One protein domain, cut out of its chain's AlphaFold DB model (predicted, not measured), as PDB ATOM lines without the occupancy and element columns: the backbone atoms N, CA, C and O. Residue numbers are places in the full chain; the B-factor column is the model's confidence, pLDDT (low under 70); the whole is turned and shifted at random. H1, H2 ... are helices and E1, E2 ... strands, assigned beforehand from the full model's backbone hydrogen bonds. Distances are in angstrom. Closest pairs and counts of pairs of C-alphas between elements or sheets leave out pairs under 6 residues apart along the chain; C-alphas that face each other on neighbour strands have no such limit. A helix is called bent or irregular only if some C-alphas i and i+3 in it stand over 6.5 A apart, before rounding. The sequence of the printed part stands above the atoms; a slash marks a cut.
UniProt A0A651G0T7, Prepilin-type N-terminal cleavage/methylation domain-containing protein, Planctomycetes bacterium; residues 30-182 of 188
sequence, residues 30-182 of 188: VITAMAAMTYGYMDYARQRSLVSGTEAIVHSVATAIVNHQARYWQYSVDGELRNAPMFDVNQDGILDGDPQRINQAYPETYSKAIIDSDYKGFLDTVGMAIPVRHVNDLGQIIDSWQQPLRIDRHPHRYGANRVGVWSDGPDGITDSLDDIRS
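This is residues 30 to 182 of the 188 residues of the protein "Prepilin-type N-terminal cleavage/methylation domain-containing protein" of Planctomycetes bacterium (UniProt A0A651G0T7). One very long straight helix, H1, sticks out as an arm with its residues 30 to 46, and with its later part packs on a body made largely of loops. In that body the small hairpin E3 and E4 lies beside H1, with E4 next to the helix, while a second hairpin, E1 and E2, makes the end of the long axis away from residue 30; two short helices, H2 and H3, lie among the loops. The printed part has 153 residues, with three named helices and four named strands in the order H1, E1, E2, H2, H3, E3, E4, and both two-stranded sheets are antiparallel. The class is mixed, helices and strands, with under half of the residues, 68, in named elements. The whole is loose, with a radius of gyration of the C-alphas of 18.5 A and spans of 77 by 37 by 26 A, the arm adding much of the length.

H1, residues 30 to 67, stands free over residues 30 to 46. E1, residues 72 to 77, and E2, residues 80 to 85, form an antiparallel hairpin at 147 degrees, with N 73 and O 84 at 2.8 A and N 75 and O 82 at 3.0 A, within hydrogen-bond range. H2, residues 112 to 116, comes nearest to E1 with the C-alphas of Ala 113 and Val 77, 5.8 A apart. H3, residues 121 to 126, is close to H1 but not clearly touching, about perpendicular at 74 degrees; their closest C-alphas, Ala 64 and Val 126, are 7.0 A apart. E3, residues 150 to 152, and E4, residues 164 to 167, form the other antiparallel hairpin, at 161 degrees, with N 150 and O 166 at 2.8 A. The closest C-alphas of H1 and E4 are Ala 62 and Val 165, 5.8 A apart. H1 is apart from E2, H2 and E3. Every O i to N i+4 pair is within hydrogen-bond range in H2 and H3, and 33 of 34 in H1.

H1 begins at C-alpha 30, (12.955, -23.257, -54.231), and measures 55.9 A to C-alpha 67, (18.977, -24.635, 1.373). E1 measures 15.3 A and E2 16.6 A; H2 measures 6.1 A. H3 measures 8.7 A and is neither bent nor irregular, but only just: C-alphas 121 and 124 are 6.1 A apart. E3 measures 7.0 A, and E4 measures 10.4 A, ending at C-alpha 167, (10.265, -14.722, -14.047).

The two C-alphas farthest apart, those of Val 30 and Gly 79, are 76.7 A apart. Without residues 30 to 46, the body of 136 residues spans 50 by 34 by 26 A. The links E2 to H2, H3 to E3 and E3 to E4 are long. After E4, residues 180 to 181 pair antiparallel with residues 166 to 167 of E4. The printed part has no cut; its mean pLDDT is 94.1, and residues 103 to 108 are under 70.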
ATOM      1  N   VAL A  30      12.646 -22.193 -55.201       97.62
ATOM      2  CA  VAL A  30      12.955 -23.257 -54.231       97.62
ATOM      3  C   VAL A  30      13.815 -22.736 -53.077       97.62
ATOM      4  O   VAL A  30      13.494 -22.988 -51.914       97.62
ATOM      5  N   ILE A  31      14.869 -21.965 -53.368       97.31
ATOM      6  CA  ILE A  31      15.751 -21.403 -52.334       97.31
ATOM      7  C   ILE A  31      14.972 -20.455 -51.414       97.31
ATOM      8  O   ILE A  31      15.109 -20.541 -50.196       97.31
ATOM      9  N   THR A  32      14.124 -19.584 -51.969       97.50
ATOM     10  CA  THR A  32      13.305 -18.663 -51.158       97.50
ATOM     11  C   THR A  32      12.307 -19.406 -50.271       97.50
ATOM     12  O   THR A  32      12.179 -19.067 -49.095       97.50
ATOM     13  N   ALA A  33      11.666 -20.465 -50.777       95.88
ATOM     14  CA  ALA A  33      10.767 -21.298 -49.982       95.88
ATOM     15  C   ALA A  33      11.499 -21.989 -48.814       95.88
ATOM     16  O   ALA A  33      11.024 -21.957 -47.678       95.88
ATOM     17  N   MET A  34      12.684 -22.557 -49.060       96.31
ATOM     18  CA  MET A  34      13.499 -23.186 -48.011       96.31
ATOM     19  C   MET A  34      14.021 -22.175 -46.981       96.31
ATOM     20  O   MET A  34      14.037 -22.461 -45.779       96.31
ATOM     21  N   ALA A  35      14.431 -20.989 -47.429       95.06
ATOM     22  CA  ALA A  35      14.893 -19.924 -46.546       95.06
ATOM     23  C   ALA A  35      13.769 -19.446 -45.612       95.06
ATOM     24  O   ALA A  35      13.994 -19.305 -44.410       95.06
ATOM     25  N   ALA A  36      12.547 -19.286 -46.135       93.81
ATOM     26  CA  ALA A  36      11.384 -18.894 -45.340       93.81
ATOM     27  C   ALA A  36      11.056 -19.913 -44.231       93.81
ATOM     28  O   ALA A  36      10.810 -19.523 -43.090       93.81
ATOM     29  N   MET A  37      11.118 -21.216 -44.531       94.06
ATOM     30  CA  MET A  37      10.902 -22.271 -43.525       94.06
ATOM     31  C   MET A  37      11.994 -22.281 -42.449       94.06
ATOM     32  O   MET A  37      11.709 -22.482 -41.268       94.06
ATOM     33  N   THR A  38      13.245 -22.038 -42.848       93.94
ATOM     34  CA  THR A  38      14.394 -22.037 -41.933       93.94
ATOM     35  C   THR A  38      14.301 -20.892 -40.923       93.94
ATOM     36  O   THR A  38      14.570 -21.097 -39.739       93.94
ATOM     37  N   TYR A  39      13.871 -19.708 -41.366       93.62
ATOM     38  CA  TYR A  39      13.751 -18.532 -40.504       93.62
ATOM     39  C   TYR A  39      12.737 -18.748 -39.367       93.62
ATOM     40  O   TYR A  39      13.057 -18.517 -38.204       93.62
ATOM     41  N   GLY A  40      11.555 -19.298 -39.673       90.88
ATOM     42  CA  GLY A  40      10.531 -19.575 -38.655       90.88
ATOM     43  C   GLY A  40      10.977 -20.582 -37.585       90.88
ATOM     44  O   GLY A  40      10.625 -20.444 -36.413       90.88
ATOM     45  N   TYR A  41      11.796 -21.572 -37.957       94.62
ATOM     46  CA  TYR A  41      12.338 -22.543 -37.002       94.62
ATOM     47  C   TYR A  41      13.361 -21.919 -36.040       94.62
ATOM     48  O   TYR A  41      13.381 -22.264 -34.858       94.62
ATOM     49  N   MET A  42      14.196 -20.994 -36.523       94.75
ATOM     50  CA  MET A  42      15.226 -20.347 -35.703       94.75
ATOM     51  C   MET A  42      14.627 -19.502 -34.576       94.75
ATOM     52  O   MET A  42      15.100 -19.592 -33.442       94.75
ATOM     53  N   ASP A  43      13.565 -18.743 -34.854       93.12
ATOM     54  CA  ASP A  43      12.892 -17.929 -33.835       93.12
ATOM     55  C   ASP A  43      12.261 -18.804 -32.745       93.12
ATOM     56  O   ASP A  43      12.459 -18.556 -31.554       93.12
ATOM     57  N   TYR A  44      11.582 -19.886 -33.137       94.94
ATOM     58  CA  TYR A  44      11.023 -20.851 -32.189       94.94
ATOM     59  C   TYR A  44      12.109 -21.517 -31.329       94.94
ATOM     60  O   TYR A  44      11.986 -21.583 -30.104       94.94
ATOM     61  N   ALA A  45      13.200 -21.976 -31.951       96.38
ATOM     62  CA  ALA A  45      14.314 -22.601 -31.244       96.38
ATOM     63  C   ALA A  45      14.980 -21.629 -30.256       96.38
ATOM     64  O   ALA A  45      15.288 -22.011 -29.124       96.38
ATOM     65  N   ARG A  46      15.150 -20.360 -30.651       96.88
ATOM     66  CA  ARG A  46      15.668 -19.307 -29.775       96.88
ATOM     67  C   ARG A  46      14.747 -19.092 -28.579       96.88
ATOM     68  O   ARG A  46      15.231 -19.159 -27.456       96.88
ATOM     69  N   GLN A  47      13.446 -18.897 -28.799       96.44
ATOM     70  CA  GLN A  47      12.486 -18.704 -27.706       96.44
ATOM     71  C   GLN A  47      12.485 -19.888 -26.739       96.44
ATOM     72  O   GLN A  47      12.555 -19.703 -25.525       96.44
ATOM     73  N   ARG A  48      12.524 -21.119 -27.262       97.19
ATOM     74  CA  ARG A  48      12.609 -22.319 -26.424       97.19
ATOM     75  C   ARG A  48      13.890 -22.359 -25.590       97.19
ATOM     76  O   ARG A  48      13.845 -22.762 -24.429       97.19
ATOM     77  N   SER A  49      15.016 -21.930 -26.161       97.69
ATOM     78  CA  SER A  49      16.283 -21.831 -25.438       97.69
ATOM     79  C   SER A  49      16.250 -20.766 -24.339       97.69
ATOM     80  O   SER A  49      16.830 -21.003 -23.283       97.69
ATOM     81  N   LEU A  50      15.600 -19.618 -24.569       97.62
ATOM     82  CA  LEU A  50      15.447 -18.563 -23.558       97.62
ATOM     83  C   LEU A  50      14.599 -19.063 -22.382       97.62
ATOM     84  O   LEU A  50      15.040 -18.981 -21.239       97.62
ATOM     85  N   VAL A  51      13.446 -19.682 -22.666       97.88
ATOM     86  CA  VAL A  51      12.572 -20.287 -21.645       97.88
ATOM     87  C   VAL A  51      13.329 -21.331 -20.825       97.88
ATOM     88  O   VAL A  51      13.357 -21.248 -19.603       97.88
ATOM     89  N   SER A  52      14.009 -22.274 -21.486       98.06
ATOM     90  CA  SER A  52      14.754 -23.332 -20.789       98.06
ATOM     91  C   SER A  52      15.915 -22.785 -19.950       98.06
ATOM     92  O   SER A  52      16.174 -23.291 -18.858       98.06
ATOM     93  N   GLY A  53      16.607 -21.747 -20.431       97.81
ATOM     94  CA  GLY A  53      17.662 -21.078 -19.673       97.81
ATOM     95  C   GLY A  53      17.121 -20.392 -18.419       97.81
ATOM     96  O   GLY A  53      17.676 -20.572 -17.336       97.81
ATOM     97  N   THR A  54      16.012 -19.661 -18.552       98.38
ATOM     98  CA  THR A  54      15.343 -19.002 -17.425       98.38
ATOM     99  C   THR A  54      14.821 -20.019 -16.406       98.38
ATOM    100  O   THR A  54      15.050 -19.847 -15.215       98.38
ATOM    101  N   GLU A  55      14.202 -21.115 -16.853       98.00
ATOM    102  CA  GLU A  55      13.702 -22.195 -15.989       98.00
ATOM    103  C   GLU A  55      14.818 -22.804 -15.128       98.00
ATOM    104  O   GLU A  55      14.670 -22.947 -13.912       98.00
ATOM    105  N   ALA A  56      15.978 -23.084 -15.730       98.12
ATOM    106  CA  ALA A  56      17.137 -23.592 -15.000       98.12
ATOM    107  C   ALA A  56      17.624 -22.605 -13.924       98.12
ATOM    108  O   ALA A  56      17.939 -23.017 -12.805       98.12
ATOM    109  N   ILE A  57      17.656 -21.305 -14.236       98.31
ATOM    110  CA  ILE A  57      18.060 -20.264 -13.284       98.31
ATOM    111  C   ILE A  57      17.047 -20.174 -12.142       98.31
ATOM    112  O   ILE A  57      17.447 -20.289 -10.985       98.31
ATOM    113  N   VAL A  58      15.753 -20.051 -12.445       98.19
ATOM    114  CA  VAL A  58      14.670 -19.959 -11.452       98.19
ATOM    115  C   VAL A  58      14.718 -21.135 -10.472       98.19
ATOM    116  O   VAL A  58      14.722 -20.931  -9.255       98.19
ATOM    117  N   HIS A  59      14.842 -22.369 -10.970       97.75
ATOM    118  CA  HIS A  59      14.948 -23.548 -10.107       97.75
ATOM    119  C   HIS A  59      16.238 -23.585  -9.289       97.75
ATOM    120  O   HIS A  59      16.210 -23.992  -8.121       97.75
ATOM    121  N   SER A  60      17.365 -23.157  -9.866       98.00
ATOM    122  CA  SER A  60      18.629 -23.092  -9.135       98.00
ATOM    123  C   SER A  60      18.525 -22.114  -7.962       98.00
ATOM    124  O   SER A  60      18.818 -22.495  -6.829       98.00
ATOM    125  N   VAL A  61      18.007 -20.906  -8.207       98.06
ATOM    126  CA  VAL A  61      17.825 -19.847  -7.208       98.06
ATOM    127  C   VAL A  61      16.880 -20.314  -6.109       98.06
ATOM    128  O   VAL A  61      17.243 -20.262  -4.936       98.06
ATOM    129  N   ALA A  62      15.716 -20.861  -6.467       97.50
ATOM    130  CA  ALA A  62      14.772 -21.399  -5.492       97.50
ATOM    131  C   ALA A  62      15.414 -22.474  -4.599       97.50
ATOM    132  O   ALA A  62      15.268 -22.439  -3.378       97.50
ATOM    133  N   THR A  63      16.189 -23.392  -5.184       97.31
ATOM    134  CA  THR A  63      16.912 -24.434  -4.435       97.31
ATOM    135  C   THR A  63      17.945 -23.830  -3.484       97.31
ATOM    136  O   THR A  63      18.044 -24.243  -2.326       97.31
ATOM    137  N   ALA A  64      18.693 -22.826  -3.942       97.88
ATOM    138  CA  ALA A  64      19.652 -22.093  -3.126       97.88
ATOM    139  C   ALA A  64      18.981 -21.416  -1.920       97.88
ATOM    140  O   ALA A  64      19.462 -21.559  -0.797       97.88
ATOM    141  N   ILE A  65      17.841 -20.747  -2.125       97.12
ATOM    142  CA  ILE A  65      17.086 -20.094  -1.044       97.12
ATOM    143  C   ILE A  65      16.561 -21.123  -0.042       97.12
ATOM    144  O   ILE A  65      16.648 -20.919   1.169       97.12
ATOM    145  N   VAL A  66      16.023 -22.247  -0.521       96.06
ATOM    146  CA  VAL A  66      15.508 -23.308   0.356       96.06
ATOM    147  C   VAL A  66      16.621 -23.873   1.240       96.06
ATOM    148  O   VAL A  66      16.400 -24.027   2.446       96.06
ATOM    149  N   ASN A  67      17.807 -24.106   0.669       97.06
ATOM    150  CA  ASN A  67      18.977 -24.635   1.373       97.06
ATOM    151  C   ASN A  67      19.661 -23.611   2.291       97.06
ATOM    152  O   ASN A  67      20.374 -23.999   3.220       97.06
ATOM    153  N   HIS A  68      19.449 -22.314   2.064       96.75
ATOM    154  CA  HIS A  68      19.964 -21.275   2.943       96.75
ATOM    155  C   HIS A  68      19.196 -21.271   4.276       96.75
ATOM    156  O   HIS A  68      17.971 -21.149   4.317       96.75
ATOM    157  N   GLN A  69      19.920 -21.431   5.388       93.19
ATOM    158  CA  GLN A  69      19.309 -21.619   6.711       93.19
ATOM    159  C   GLN A  69      18.684 -20.334   7.269       93.19
ATOM    160  O   GLN A  69      17.648 -20.392   7.935       93.19
ATOM    161  N   ALA A  70      19.292 -19.174   7.004       95.06
ATOM    162  CA  ALA A  70      18.790 -17.902   7.503       95.06
ATOM    163  C   ALA A  70      17.554 -17.462   6.703       95.06
ATOM    164  O   ALA A  70      17.591 -17.311   5.485       95.06
ATOM    165  N   ARG A  71      16.430 -17.261   7.398       95.38
ATOM    166  CA  ARG A  71      15.168 -16.800   6.785       95.38
ATOM    167  C   ARG A  71      14.974 -15.293   6.876       95.38
ATOM    168  O   ARG A  71      14.229 -14.726   6.082       95.38
ATOM    169  N   TYR A  72      15.651 -14.670   7.831       96.88
ATOM    170  CA  TYR A  72      15.574 -13.245   8.085       96.88
ATOM    171  C   TYR A  72      16.973 -12.659   8.163       96.88
ATOM    172  O   TYR A  72      17.880 -13.279   8.720       96.88
ATOM    173  N   TRP A  73      17.113 -11.457   7.626       97.38
ATOM    174  CA  TRP A  73      18.264 -10.604   7.847       97.38
ATOM    175  C   TRP A  73      18.004  -9.711   9.059       97.38
ATOM    176  O   TRP A  73      16.947  -9.080   9.146       97.38
ATOM    177  N   GLN A  74      18.941  -9.680  10.006       97.88
ATOM    178  CA  GLN A  74      18.833  -8.836  11.195       97.88
ATOM    179  C   GLN A  74      19.638  -7.560  10.986       97.88
ATOM    180  O   GLN A  74      20.815  -7.618  10.646       97.88
ATOM    181  N   TYR A  75      19.015  -6.413  11.219       96.44
ATOM    182  CA  TYR A  75      19.659  -5.107  11.098       96.44
ATOM    183  C   TYR A  75      19.172  -4.181  12.213       96.44
ATOM    184  O   TYR A  75      18.126  -4.430  12.817       96.44
ATOM    185  N   SER A  76      19.934  -3.133  12.528       96.69
ATOM    186  CA  SER A  76      19.582  -2.199  13.602       96.69
ATOM    187  C   SER A  76      19.134  -0.853  13.047       96.69
ATOM    188  O   SER A  76      19.833  -0.261  12.229       96.69
ATOM    189  N   VAL A  77      17.988  -0.361  13.517       96.12
ATOM    190  CA  VAL A  77      17.492   0.997  13.253       96.12
ATOM    191  C   VAL A  77      17.387   1.703  14.595       96.12
ATOM    192  O   VAL A  77      16.647   1.246  15.460       96.12
ATOM    193  N   ASP A  78      18.156   2.773  14.791       95.94
ATOM    194  CA  ASP A  78      18.159   3.567  16.032       95.94
ATOM    195  C   ASP A  78      18.389   2.738  17.316       95.94
ATOM    196  O   ASP A  78      17.866   3.042  18.385       95.94
ATOM    197  N   GLY A  79      19.190   1.669  17.217       95.69
ATOM    198  CA  GLY A  79      19.488   0.758  18.327       95.69
ATOM    199  C   GLY A  79      18.459  -0.360  18.532       95.69
ATOM    200  O   GLY A  79      18.712  -1.278  19.311       95.69
ATOM    201  N   GLU A  80      17.340  -0.351  17.806       97.56
ATOM    202  CA  GLU A  80      16.368  -1.443  17.809       97.56
ATOM    203  C   GLU A  80      16.733  -2.491  16.755       97.56
ATOM    204  O   GLU A  80      16.992  -2.162  15.597       97.56
ATOM    205  N   LEU A  81      16.743  -3.767  17.145       97.50
ATOM    206  CA  LEU A  81      16.923  -4.874  16.208       97.50
ATOM    207  C   LEU A  81      15.628  -5.116  15.431       97.50
ATOM    208  O   LEU A  81      14.567  -5.341  16.015       97.50
ATOM    209  N   ARG A  82      15.732  -5.122  14.104       97.25
ATOM    210  CA  ARG A  82      14.656  -5.451  13.170       97.25
ATOM    211  C   ARG A  82      15.030  -6.675  12.349       97.25
ATOM    212  O   ARG A  82      16.204  -6.944  12.107       97.25
ATOM    213  N   ASN A  83      14.009  -7.399  11.907       97.38
ATOM    214  CA  ASN A  83      14.145  -8.537  11.009       97.38
ATOM    215  C   ASN A  83      13.497  -8.174   9.670       97.38
ATOM    216  O   ASN A  83      12.343  -7.747   9.652       97.38
ATOM    217  N   ALA A  84      14.214  -8.364   8.568       96.25
ATOM    218  CA  ALA A  84      13.666  -8.303   7.215       96.25
ATOM    219  C   ALA A  84      13.682  -9.700   6.576       96.25
ATOM    220  O   ALA A  84      14.554 -10.503   6.923       96.25
ATOM    221  N   PRO A  85      12.751 -10.031   5.666       96.56
ATOM    222  CA  PRO A  85      12.827 -11.266   4.891       96.56
ATOM    223  C   PRO A  85      14.146 -11.333   4.112       96.56
ATOM    224  O   PRO A  85      14.507 -10.403   3.402       96.56
ATOM    225  N   MET A  86      14.891 -12.429   4.251       96.69
ATOM    226  CA  MET A  86      16.171 -12.590   3.551       96.69
ATOM    227  C   MET A  86      15.954 -12.678   2.036       96.69
ATOM    228  O   MET A  86      15.190 -13.546   1.626       96.69
ATOM    229  N   PHE A  87      16.684 -11.899   1.229       97.06
ATOM    230  CA  PHE A  87      16.603 -11.839  -0.250       97.06
ATOM    231  C   PHE A  87      15.418 -11.058  -0.831       97.06
ATOM    232  O   PHE A  87      15.175 -11.145  -2.031       97.06
ATOM    233  N   ASP A  88      14.681 -10.358   0.026       96.69
ATOM    234  CA  ASP A  88      13.691  -9.334  -0.330       96.69
ATOM    235  C   ASP A  88      13.571  -8.374   0.868       96.69
ATOM    236  O   ASP A  88      12.552  -8.292   1.561       96.69
ATOM    237  N   VAL A  89      14.701  -7.770   1.248       95.62
ATOM    238  CA  VAL A  89      14.821  -7.024   2.508       95.62
ATOM    239  C   VAL A  89      14.071  -5.694   2.463       95.62
ATOM    240  O   VAL A  89      13.750  -5.133   3.515       95.62
ATOM    241  N   ASN A  90      13.769  -5.209   1.260       94.12
ATOM    242  CA  ASN A  90      12.948  -4.036   0.985       94.12
ATOM    243  C   ASN A  90      11.468  -4.351   0.707       94.12
ATOM    244  O   ASN A  90      10.667  -3.417   0.703       94.12
ATOM    245  N   GLN A  91      11.093  -5.629   0.568       94.81
ATOM    246  CA  GLN A  91       9.715  -6.088   0.357       94.81
ATOM    247  C   GLN A  91       9.092  -5.566  -0.948       94.81
ATOM    248  O   GLN A  91       7.907  -5.226  -0.978       94.81
ATOM    249  N   ASP A  92       9.883  -5.481  -2.020       94.94
ATOM    250  CA  ASP A  92       9.397  -5.101  -3.353       94.94
ATOM    251  C   ASP A  92       9.010  -6.314  -4.221       94.94
ATOM    252  O   ASP A  92       8.498  -6.150  -5.334       94.94
ATOM    253  N   GLY A  93       9.218  -7.532  -3.705       96.19
ATOM    254  CA  GLY A  93       8.929  -8.779  -4.409       96.19
ATOM    255  C   GLY A  93       9.918  -9.083  -5.536       96.19
ATOM    256  O   GLY A  93       9.642  -9.932  -6.390       96.19
ATOM    257  N   ILE A  94      11.060  -8.395  -5.574       96.94
ATOM    258  CA  ILE A  94      12.177  -8.639  -6.484       96.94
ATOM    259  C   ILE A  94      13.313  -9.278  -5.687       96.94
ATOM    260  O   ILE A  94      13.564  -8.961  -4.529       96.94
ATOM    261  N   LEU A  95      14.012 -10.225  -6.306       97.25
ATOM    262  CA  LEU A  95      15.172 -10.841  -5.683       97.25
ATOM    263  C   LEU A  95      16.290  -9.803  -5.506       97.25
ATOM    264  O   LEU A  95      16.798  -9.248  -6.485       97.25
ATOM    265  N   ASP A  96      16.698  -9.588  -4.257       96.50
ATOM    266  CA  ASP A  96      17.679  -8.564  -3.898       96.50
ATOM    267  C   ASP A  96      19.024  -8.704  -4.628       96.50
ATOM    268  O   ASP A  96      19.659  -9.770  -4.643       96.50
ATOM    269  N   GLY A  97      19.501  -7.567  -5.136       95.25
ATOM    270  CA  GLY A  97      20.872  -7.370  -5.600       95.25
ATOM    271  C   GLY A  97      21.781  -6.839  -4.492       95.25
ATOM    272  O   GLY A  97      21.420  -6.837  -3.318       95.25
ATOM    273  N   ASP A  98      22.967  -6.370  -4.867       94.88
ATOM    274  CA  ASP A  98      23.914  -5.753  -3.936       94.88
ATOM    275  C   ASP A  98      23.480  -4.303  -3.645       94.88
ATOM    276  O   ASP A  98      23.579  -3.441  -4.531       94.88
ATOM    277  N   PRO A  99      23.030  -3.986  -2.415       92.81
ATOM    278  CA  PRO A  99      22.546  -2.649  -2.090       92.81
ATOM    279  C   PRO A  99      23.651  -1.584  -2.171       92.81
ATOM    280  O   PRO A  99      23.342  -0.400  -2.285       92.81
ATOM    281  N   GLN A 100      24.936  -1.968  -2.152       91.06
ATOM    282  CA  GLN A 100      26.058  -1.033  -2.299       91.06
ATOM    283  C   GLN A 100      26.319  -0.640  -3.760       91.06
ATOM    284  O   GLN A 100      26.960   0.382  -4.010       91.06
ATOM    285  N   ARG A 101      25.816  -1.414  -4.734       89.50
ATOM    286  CA  ARG A 101      25.918  -1.095  -6.173       89.50
ATOM    287  C   ARG A 101      24.844  -0.141  -6.653       89.50
ATOM    288  O   ARG A 101      24.964   0.410  -7.748       89.50
ATOM    289  N   ILE A 102      23.817   0.077  -5.838       77.56
ATOM    290  CA  ILE A 102      22.793   1.075  -6.103       77.56
ATOM    291  C   ILE A 102      23.447   2.438  -5.927       77.56
ATOM    292  O   ILE A 102      23.504   3.029  -4.850       77.56
ATOM    293  N   ASN A 103      23.997   2.927  -7.033       59.06
ATOM    294  CA  ASN A 103      24.402   4.309  -7.162       59.06
ATOM    295  C   ASN A 103      23.183   5.177  -6.798       59.06
ATOM    296  O   ASN A 103      22.058   4.781  -7.094       59.06
ATOM    297  N   GLN A 104      23.404   6.328  -6.157       54.72
ATOM    298  CA  GLN A 104      22.448   7.193  -5.423       54.72
ATOM    299  C   GLN A 104      21.094   7.549  -6.099       54.72
ATOM    300  O   GLN A 104      20.317   8.306  -5.527       54.72
ATOM    301  N   ALA A 105      20.804   7.050  -7.300       47.06
ATOM    302  CA  ALA A 105      19.594   7.260  -8.086       47.06
ATOM    303  C   ALA A 105      18.355   6.473  -7.610       47.06
ATOM    304  O   ALA A 105      17.250   6.863  -7.973       47.06
ATOM    305  N   TYR A 106      18.504   5.431  -6.780       53.25
ATOM    306  CA  TYR A 106      17.366   4.716  -6.168       53.25
ATOM    307  C   TYR A 106      17.438   4.711  -4.630       53.25
ATOM    308  O   TYR A 106      17.503   3.651  -4.005       53.25
ATOM    309  N   PRO A 107      17.442   5.893  -3.983       55.44
ATOM    310  CA  PRO A 107      17.571   6.008  -2.530       55.44
ATOM    311  C   PRO A 107      16.348   5.471  -1.771       55.44
ATOM    312  O   PRO A 107      16.411   5.309  -0.557       55.44
ATOM    313  N   GLU A 108      15.241   5.200  -2.467       62.56
ATOM    314  CA  GLU A 108      13.996   4.722  -1.859       62.56
ATOM    315  C   GLU A 108      13.933   3.196  -1.729       62.56
ATOM    316  O   GLU A 108      13.087   2.686  -0.999       62.56
ATOM    317  N   THR A 109      14.826   2.460  -2.396       75.56
ATOM    318  CA  THR A 109      14.719   0.999  -2.459       75.56
ATOM    319  C   THR A 109      15.244   0.327  -1.192       75.56
ATOM    320  O   THR A 109      14.636  -0.630  -0.741       75.56
ATOM    321  N   TYR A 110      16.314   0.829  -0.562       86.12
ATOM    322  CA  TYR A 110      16.862   0.243   0.670       86.12
ATOM    323  C   TYR A 110      17.013   1.285   1.772       86.12
ATOM    324  O   TYR A 110      17.526   2.383   1.556       86.12
ATOM    325  N   SER A 111      16.624   0.923   2.998       90.75
ATOM    326  CA  SER A 111      16.891   1.782   4.155       90.75
ATOM    327  C   SER A 111      18.399   1.884   4.409       90.75
ATOM    328  O   SER A 111      19.130   0.902   4.268       90.75
ATOM    329  N   LYS A 112      18.872   3.054   4.856       91.12
ATOM    330  CA  LYS A 112      20.284   3.256   5.229       91.12
ATOM    331  C   LYS A 112      20.780   2.186   6.212       91.12
ATOM    332  O   LYS A 112      21.891   1.698   6.077       91.12
ATOM    333  N   ALA A 113      19.928   1.770   7.147       93.50
ATOM    334  CA  ALA A 113      20.247   0.731   8.118       93.50
ATOM    335  C   ALA A 113      20.548  -0.641   7.485       93.50
ATOM    336  O   ALA A 113      21.356  -1.391   8.025       93.50
ATOM    337  N   ILE A 114      19.936  -0.973   6.342       93.62
ATOM    338  CA  ILE A 114      20.255  -2.193   5.586       93.62
ATOM    339  C   ILE A 114      21.623  -2.054   4.911       93.62
ATOM    340  O   ILE A 114      22.441  -2.967   5.003       93.62
ATOM    341  N   ILE A 115      21.906  -0.905   4.295       92.75
ATOM    342  CA  ILE A 115      23.216  -0.637   3.676       92.75
ATOM    343  C   ILE A 115      24.332  -0.709   4.734       92.75
ATOM    344  O   ILE A 115      25.351  -1.366   4.519       92.75
ATOM    345  N   ASP A 116      24.101  -0.099   5.898       93.62
ATOM    346  CA  ASP A 116      25.031  -0.083   7.033       93.62
ATOM    347  C   ASP A 116      25.166  -1.464   7.710       93.62
ATOM    348  O   ASP A 116      26.132  -1.700   8.435       93.62
ATOM    349  N   SER A 117      24.229  -2.395   7.474       95.25
ATOM    350  CA  SER A 117      24.267  -3.753   8.040       95.25
ATOM    351  C   SER A 117      25.202  -4.723   7.312       95.25
ATOM    352  O   SER A 117      25.333  -5.861   7.751       95.25
ATOM    353  N   ASP A 118      25.853  -4.285   6.231       95.69
ATOM    354  CA  ASP A 118      26.726  -5.105   5.374       95.69
ATOM    355  C   ASP A 118      25.992  -6.217   4.601       95.69
ATOM    356  O   ASP A 118      26.594  -7.196   4.162       95.69
ATOM    357  N   TYR A 119      24.682  -6.061   4.383       96.06
ATOM    358  CA  TYR A 119      23.944  -6.919   3.461       96.06
ATOM    359  C   TYR A 119      24.504  -6.770   2.035       96.06
ATOM    360  O   TYR A 119      24.653  -5.651   1.550       96.06
ATOM    361  N   LYS A 120      24.813  -7.888   1.364       96.12
ATOM    362  CA  LYS A 120      25.429  -7.916   0.017       96.12
ATOM    363  C   LYS A 120      24.503  -8.428  -1.091       96.12
ATOM    364  O   LYS A 120      24.945  -8.650  -2.213       96.12
ATOM    365  N   GLY A 121      23.224  -8.654  -0.792       96.38
ATOM    366  CA  GLY A 121      22.289  -9.244  -1.754       96.38
ATOM    367  C   GLY A 121      22.356 -10.766  -1.833       96.38
ATOM    368  O   GLY A 121      23.086 -11.424  -1.087       96.38
ATOM    369  N   PHE A 122      21.581 -11.352  -2.745       97.88
ATOM    370  CA  PHE A 122      21.447 -12.806  -2.859       97.88
ATOM    371  C   PHE A 122      22.747 -13.521  -3.270       97.88
ATOM    372  O   PHE A 122      23.158 -14.474  -2.602       97.88
ATOM    373  N   LEU A 123      23.397 -13.076  -4.352       97.69
ATOM    374  CA  LEU A 123      24.533 -13.788  -4.958       97.69
ATOM    375  C   LEU A 123      25.715 -13.935  -3.997       97.69
ATOM    376  O   LEU A 123      26.231 -15.043  -3.833       97.69
ATOM    377  N   ASP A 124      26.095 -12.848  -3.330       97.25
ATOM    378  CA  ASP A 124      27.225 -12.828  -2.399       97.25
ATOM    379  C   ASP A 124      26.897 -13.556  -1.088       97.25
ATOM    380  O   ASP A 124      27.751 -14.240  -0.524       97.25
ATOM    381  N   THR A 125      25.642 -13.483  -0.629       97.38
ATOM    382  CA  THR A 125      25.196 -14.169   0.597       97.38
ATOM    383  C   THR A 125      25.147 -15.689   0.425       97.38
ATOM    384  O   THR A 125      25.459 -16.435   1.354       97.38
ATOM    385  N   VAL A 126      24.738 -16.173  -0.752       97.75
ATOM    386  CA  VAL A 126      24.617 -17.612  -1.036       97.75
ATOM    387  C   VAL A 126      25.896 -18.193  -1.651       97.75
ATOM    388  O   VAL A 126      26.134 -19.396  -1.541       97.75
ATOM    389  N   GLY A 127      26.730 -17.369  -2.290       96.88
ATOM    390  CA  GLY A 127      27.923 -17.817  -3.012       96.88
ATOM    391  C   GLY A 127      27.594 -18.583  -4.297       96.88
ATOM    392  O   GLY A 127      28.337 -19.480  -4.702       96.88
ATOM    393  N   MET A 128      26.455 -18.281  -4.923       96.44
ATOM    394  CA  MET A 128      26.006 -18.955  -6.139       96.44
ATOM    395  C   MET A 128      26.727 -18.402  -7.373       96.44
ATOM    396  O   MET A 128      26.710 -17.202  -7.634       96.44
ATOM    397  N   ALA A 129      27.304 -19.286  -8.189       97.19
ATOM    398  CA  ALA A 129      27.894 -18.904  -9.466       97.19
ATOM    399  C   ALA A 129      26.816 -18.810 -10.560       97.19
ATOM    400  O   ALA A 129      26.306 -19.830 -11.024       97.19
ATOM    401  N   ILE A 130      26.504 -17.590 -11.000       97.12
ATOM    402  CA  ILE A 130      25.608 -17.308 -12.132       97.12
ATOM    403  C   ILE A 130      26.423 -16.674 -13.272       97.12
ATOM    404  O   ILE A 130      27.284 -15.832 -13.009       97.12
ATOM    405  N   PRO A 131      26.203 -17.053 -14.549       97.44
ATOM    406  CA  PRO A 131      26.860 -16.386 -15.669       97.44
ATOM    407  C   PRO A 131      26.559 -14.884 -15.675       97.44
ATOM    408  O   PRO A 131      25.400 -14.498 -15.567       97.44
ATOM    409  N   VAL A 132      27.575 -14.046 -15.904       97.19
ATOM    410  CA  VAL A 132      27.466 -12.571 -15.826       97.19
ATOM    411  C   VAL A 132      26.329 -11.996 -16.684       97.19
ATOM    412  O   VAL A 132      25.708 -11.020 -16.296       97.19
ATOM    413  N   ARG A 133      25.985 -12.631 -17.811       97.50
ATOM    414  CA  ARG A 133      24.851 -12.220 -18.668       97.50
ATOM    415  C   ARG A 133      23.465 -12.295 -17.998       97.50
ATOM    416  O   ARG A 133      22.507 -11.786 -18.564       97.50
ATOM    417  N   HIS A 134      23.358 -12.988 -16.865       98.12
ATOM    418  CA  HIS A 134      22.144 -13.131 -16.056       98.12
ATOM    419  C   HIS A 134      22.239 -12.327 -14.757       98.12
ATOM    420  O   HIS A 134      21.540 -12.631 -13.794       98.12
ATOM    421  N   VAL A 135      23.114 -11.320 -14.710       97.94
ATOM    422  CA  VAL A 135      23.260 -10.409 -13.577       97.94
ATOM    423  C   VAL A 135      23.276  -8.979 -14.114       97.94
ATOM    424  O   VAL A 135      24.073  -8.672 -14.997       97.94
ATOM    425  N   ASN A 136      22.389  -8.115 -13.618       96.25
ATOM    426  CA  ASN A 136      22.386  -6.698 -13.998       96.25
ATOM    427  C   ASN A 136      23.432  -5.891 -13.201       96.25
ATOM    428  O   ASN A 136      24.105  -6.413 -12.310       96.25
ATOM    429  N   ASP A 137      23.548  -4.594 -13.488       94.81
ATOM    430  CA  ASP A 137      24.516  -3.709 -12.821       94.81
ATOM    431  C   ASP A 137      24.283  -3.581 -11.301       94.81
ATOM    432  O   ASP A 137      25.217  -3.300 -10.549       94.81
ATOM    433  N   LEU A 138      23.060  -3.857 -10.835       93.62
ATOM    434  CA  LEU A 138      22.691  -3.864  -9.415       93.62
ATOM    435  C   LEU A 138      23.055  -5.182  -8.715       93.62
ATOM    436  O   LEU A 138      22.827  -5.328  -7.519       93.62
ATOM    437  N   GLY A 139      23.603  -6.167  -9.431       95.69
ATOM    438  CA  GLY A 139      23.867  -7.495  -8.879       95.69
ATOM    439  C   GLY A 139      22.613  -8.363  -8.722       95.69
ATOM    440  O   GLY A 139      22.690  -9.412  -8.087       95.69
ATOM    441  N   GLN A 140      21.471  -7.955  -9.284       96.88
ATOM    442  CA  GLN A 140      20.256  -8.772  -9.299       96.88
ATOM    443  C   GLN A 140      20.351  -9.827 -10.392       96.88
ATOM    444  O   GLN A 140      20.873  -9.568 -11.480       96.88
ATOM    445  N   ILE A 141      19.792 -11.006 -10.123       98.00
ATOM    446  CA  ILE A 141      19.653 -12.044 -11.141       98.00
ATOM    447  C   ILE A 141      18.530 -11.643 -12.095       98.00
ATOM    448  O   ILE A 141      17.414 -11.363 -11.655       98.00
ATOM    449  N   ILE A 142      18.832 -11.649 -13.391       98.50
ATOM    450  CA  ILE A 142      17.881 -11.353 -14.461       98.50
ATOM    451  C   ILE A 142      17.638 -12.573 -15.347       98.50
ATOM    452  O   ILE A 142      18.518 -13.415 -15.563       98.50
ATOM    453  N   ASP A 143      16.434 -12.651 -15.889       98.38
ATOM    454  CA  ASP A 143      16.047 -13.675 -16.841       98.38
ATOM    455  C   ASP A 143      16.591 -13.416 -18.260       98.38
ATOM    456  O   ASP A 143      17.369 -12.497 -18.539       98.38
ATOM    457  N   SER A 144      16.188 -14.279 -19.190       98.12
ATOM    458  CA  SER A 144      16.574 -14.190 -20.597       98.12
ATOM    459  C   SER A 144      16.003 -12.967 -21.338       98.12
ATOM    460  O   SER A 144      16.509 -12.634 -22.413       98.12
ATOM    461  N   TRP A 145      14.997 -12.291 -20.777       98.12
ATOM    462  CA  TRP A 145      14.379 -11.064 -21.295       98.12
ATOM    463  C   TRP A 145      14.840  -9.809 -20.540       98.12
ATOM    464  O   TRP A 145      14.299  -8.729 -20.758       98.12
ATOM    465  N   GLN A 146      15.907  -9.936 -19.740       97.81
ATOM    466  CA  GLN A 146      16.543  -8.858 -18.976       97.81
ATOM    467  C   GLN A 146      15.673  -8.293 -17.846       97.81
ATOM    468  O   GLN A 146      15.874  -7.154 -17.421       97.81
ATOM    469  N   GLN A 147      14.733  -9.085 -17.335       97.75
ATOM    470  CA  GLN A 147      13.894  -8.705 -16.205       97.75
ATOM    471  C   GLN A 147      14.429  -9.324 -14.907       97.75
ATOM    472  O   GLN A 147      14.864 -10.479 -14.925       97.75
ATOM    473  N   PRO A 148      14.433  -8.591 -13.778       97.62
ATOM    474  CA  PRO A 148      14.789  -9.153 -12.479       97.62
ATOM    475  C   PRO A 148      13.869 -10.307 -12.082       97.62
ATOM    476  O   PRO A 148      12.659 -10.245 -12.295       97.62
ATOM    477  N   LEU A 149      14.432 -11.342 -11.459       98.56
ATOM    478  CA  LEU A 149      13.617 -12.412 -10.894       98.56
ATOM    479  C   LEU A 149      12.774 -11.899  -9.729       98.56
ATOM    480  O   LEU A 149      13.226 -11.102  -8.907       98.56
ATOM    481  N   ARG A 150      11.560 -12.425  -9.637       98.19
ATOM    482  CA  ARG A 150      10.614 -12.149  -8.566       98.19
ATOM    483  C   ARG A 150      10.737 -13.167  -7.448       98.19
ATOM    484  O   ARG A 150      11.137 -14.315  -7.669       98.19
ATOM    485  N   ILE A 151      10.354 -12.753  -6.250       97.81
ATOM    486  CA  ILE A 151      10.343 -13.587  -5.055       97.81
ATOM    487  C   ILE A 151       9.135 -13.256  -4.187       97.81
ATOM    488  O   ILE A 151       8.749 -12.105  -4.037       97.81
ATOM    489  N   ASP A 152       8.551 -14.281  -3.578       97.19
ATOM    490  CA  ASP A 152       7.494 -14.117  -2.586       97.19
ATOM    491  C   ASP A 152       7.514 -15.286  -1.590       97.19
ATOM    492  O   ASP A 152       8.080 -16.357  -1.840       97.19
ATOM    493  N   ARG A 153       6.910 -15.080  -0.420       95.25
ATOM    494  CA  ARG A 153       6.867 -16.031   0.690       95.25
ATOM    495  C   ARG A 153       5.436 -16.255   1.146       95.25
ATOM    496  O   ARG A 153       4.927 -15.556   2.017       95.25
ATOM    497  N   HIS A 154       4.813 -17.304   0.620       92.81
ATOM    498  CA  HIS A 154       3.467 -17.696   1.008       92.81
ATOM    499  C   HIS A 154       3.372 -19.216   1.238       92.81
ATOM    500  O   HIS A 154       3.480 -19.998   0.287       92.81
ATOM    501  N   PRO A 155       3.140 -19.679   2.485       86.94
ATOM    502  CA  PRO A 155       3.176 -21.106   2.816       86.94
ATOM    503  C   PRO A 155       2.090 -21.912   2.095       86.94
ATOM    504  O   PRO A 155       2.318 -23.066   1.753       86.94
ATOM    505  N   HIS A 156       0.931 -21.305   1.824       88.75
ATOM    506  CA  HIS A 156      -0.158 -21.978   1.114       88.75
ATOM    507  C   HIS A 156       0.022 -21.985  -0.409       88.75
ATOM    508  O   HIS A 156      -0.554 -22.840  -1.066       88.75
ATOM    509  N   ARG A 157       0.814 -21.062  -0.980       89.81
ATOM    510  CA  ARG A 157       0.966 -20.933  -2.445       89.81
ATOM    511  C   ARG A 157       2.132 -21.764  -2.983       89.81
ATOM    512  O   ARG A 157       2.045 -22.289  -4.086       89.81
ATOM    513  N   TYR A 158       3.207 -21.895  -2.204       91.94
ATOM    514  CA  TYR A 158       4.479 -22.486  -2.656       91.94
ATOM    515  C   TYR A 158       4.796 -23.844  -2.006       91.94
ATOM    516  O   TYR A 158       5.914 -24.353  -2.104       91.94
ATOM    517  N   GLY A 159       3.821 -24.430  -1.306       89.06
ATOM    518  CA  GLY A 159       3.959 -25.718  -0.631       89.06
ATOM    519  C   GLY A 159       5.003 -25.712   0.491       89.06
ATOM    520  O   GLY A 159       5.212 -24.716   1.188       89.06
ATOM    521  N   ALA A 160       5.680 -26.850   0.676       87.69
ATOM    522  CA  ALA A 160       6.607 -27.070   1.791       87.69
ATOM    523  C   ALA A 160       7.776 -26.068   1.841       87.69
ATOM    524  O   ALA A 160       8.279 -25.770   2.925       87.69
ATOM    525  N   ASN A 161       8.171 -25.521   0.688       86.69
ATOM    526  CA  ASN A 161       9.306 -24.607   0.566       86.69
ATOM    527  C   ASN A 161       8.991 -23.190   1.061       86.69
ATOM    528  O   ASN A 161       9.916 -22.453   1.393       86.69
ATOM    529  N   ARG A 162       7.704 -22.808   1.133       93.19
ATOM    530  CA  ARG A 162       7.211 -21.488   1.586       93.19
ATOM    531  C   ARG A 162       7.792 -20.274   0.846       93.19
ATOM    532  O   ARG A 162       7.549 -19.151   1.275       93.19
ATOM    533  N   VAL A 163       8.537 -20.490  -0.234       96.25
ATOM    534  CA  VAL A 163       9.178 -19.474  -1.072       96.25
ATOM    535  C   VAL A 163       8.881 -19.826  -2.523       96.25
ATOM    536  O   VAL A 163       9.076 -20.976  -2.925       96.25
ATOM    537  N   GLY A 164       8.426 -18.841  -3.286       96.69
ATOM    538  CA  GLY A 164       8.295 -18.905  -4.734       96.69
ATOM    539  C   GLY A 164       9.306 -17.967  -5.377       96.69
ATOM    540  O   GLY A 164       9.479 -16.845  -4.911       96.69
ATOM    541  N   VAL A 165       9.975 -18.437  -6.429       98.00
ATOM    542  CA  VAL A 165      10.799 -17.609  -7.321       98.00
ATOM    543  C   VAL A 165      10.261 -17.768  -8.732       98.00
ATOM    544  O   VAL A 165       9.953 -18.893  -9.142       98.00
ATOM    545  N   TRP A 166      10.123 -16.671  -9.469       98.38
ATOM    546  CA  TRP A 166       9.653 -16.723 -10.849       98.38
ATOM    547  C   TRP A 166      10.233 -15.607 -11.720       98.38
ATOM    548  O   TRP A 166      10.848 -14.664 -11.225       98.38
ATOM    549  N   SER A 167      10.068 -15.760 -13.030       98.38
ATOM    550  CA  SER A 167      10.265 -14.722 -14.047       98.38
ATOM    551  C   SER A 167       8.897 -14.390 -14.636       98.38
ATOM    552  O   SER A 167       8.118 -15.318 -14.864       98.38
ATOM    553  N   ASP A 168       8.639 -13.101 -14.881       98.38
ATOM    554  CA  ASP A 168       7.418 -12.597 -15.539       98.38
ATOM    555  C   ASP A 168       7.430 -12.879 -17.066       98.38
ATOM    556  O   ASP A 168       6.591 -12.388 -17.813       98.38
ATOM    557  N   GLY A 169       8.411 -13.646 -17.560       97.75
ATOM    558  CA  GLY A 169       8.448 -14.131 -18.934       97.75
ATOM    559  C   GLY A 169       8.704 -13.057 -20.005       97.75
ATOM    560  O   GLY A 169       9.148 -11.940 -19.727       97.75
ATOM    561  N   PRO A 170       8.501 -13.417 -21.285       97.88
ATOM    562  CA  PRO A 170       8.606 -12.493 -22.407       97.88
ATOM    563  C   PRO A 170       7.697 -11.263 -22.321       97.88
ATOM    564  O   PRO A 170       8.073 -10.221 -22.866       97.88
ATOM    565  N   ASP A 171       6.503 -11.383 -21.732       97.50
ATOM    566  CA  ASP A 171       5.538 -10.282 -21.681       97.50
ATOM    567  C   ASP A 171       5.789  -9.301 -20.523       97.50
ATOM    568  O   ASP A 171       5.422  -8.126 -20.630       97.50
ATOM    569  N   GLY A 172       6.494  -9.742 -19.475       97.56
ATOM    570  CA  GLY A 172       6.808  -8.934 -18.300       97.56
ATOM    571  C   GLY A 172       5.593  -8.604 -17.441       97.56
ATOM    572  O   GLY A 172       5.607  -7.607 -16.713       97.56
ATOM    573  N   ILE A 173       4.525  -9.393 -17.555       97.69
ATOM    574  CA  ILE A 173       3.283  -9.217 -16.816       97.69
ATOM    575  C   ILE A 173       3.196 -10.328 -15.775       97.69
ATOM    576  O   ILE A 173       2.959 -11.483 -16.096       97.69
ATOM    577  N   THR A 174       3.308  -9.965 -14.500       95.50
ATOM    578  CA  THR A 174       3.139 -10.921 -13.401       95.50
ATOM    579  C   THR A 174       1.773 -11.605 -13.453       95.50
ATOM    580  O   THR A 174       0.745 -10.957 -13.665       95.50
ATOM    581  N   ASP A 175       1.761 -12.907 -13.166       94.38
ATOM    582  CA  ASP A 175       0.577 -13.764 -13.205       94.38
ATOM    583  C   ASP A 175       0.008 -14.008 -14.618       94.38
ATOM    584  O   ASP A 175      -1.170 -14.352 -14.773       94.38
ATOM    585  N   SER A 176       0.857 -13.902 -15.647       96.12
ATOM    586  CA  SER A 176       0.568 -14.330 -17.018       96.12
ATOM    587  C   SER A 176       0.776 -15.846 -17.219       96.12
ATOM    588  O   SER A 176       1.158 -16.594 -16.314       96.12
ATOM    589  N   LEU A 177       0.460 -16.341 -18.425       96.38
ATOM    590  CA  LEU A 177       0.624 -17.760 -18.785       96.38
ATOM    591  C   LEU A 177       2.075 -18.136 -19.119       96.38
ATOM    592  O   LEU A 177       2.395 -19.326 -19.142       96.38
ATOM    593  N   ASP A 178       2.921 -17.157 -19.431       96.19
ATOM    594  CA  ASP A 178       4.334 -17.333 -19.767       96.19
ATOM    595  C   ASP A 178       5.277 -17.181 -18.569       96.19
ATOM    596  O   ASP A 178       6.476 -17.429 -18.717       96.19
ATOM    597  N   ASP A 179       4.735 -16.893 -17.382       97.31
ATOM    598  CA  ASP A 179       5.467 -16.943 -16.121       97.31
ATOM    599  C   ASP A 179       6.208 -18.277 -15.940       97.31
ATOM    600  O   ASP A 179       5.625 -19.370 -15.955       97.31
ATOM    601  N   ILE A 180       7.502 -18.190 -15.645       97.75
ATOM    602  CA  ILE A 180       8.344 -19.357 -15.373       97.75
ATOM    603  C   ILE A 180       8.559 -19.455 -13.869       97.75
ATOM    604  O   ILE A 180       9.290 -18.656 -13.287       97.75
ATOM    605  N   ARG A 181       7.921 -20.441 -13.232       97.38
ATOM    606  CA  ARG A 181       7.783 -20.535 -11.770       97.38
ATOM    607  C   ARG A 181       8.560 -21.712 -11.193       97.38
ATOM    608  O   ARG A 181       8.584 -22.795 -11.766       97.38
ATOM    609  N   SER A 182       9.113 -21.542  -9.992       96.94
ATOM    610  CA  SER A 182       9.801 -22.618  -9.264       96.94
ATOM    611  C   SER A 182       8.861 -23.629  -8.587       96.94
ATOM    612  O   SER A 182       9.334 -24.538  -7.901       96.94
TER     613      SER A 182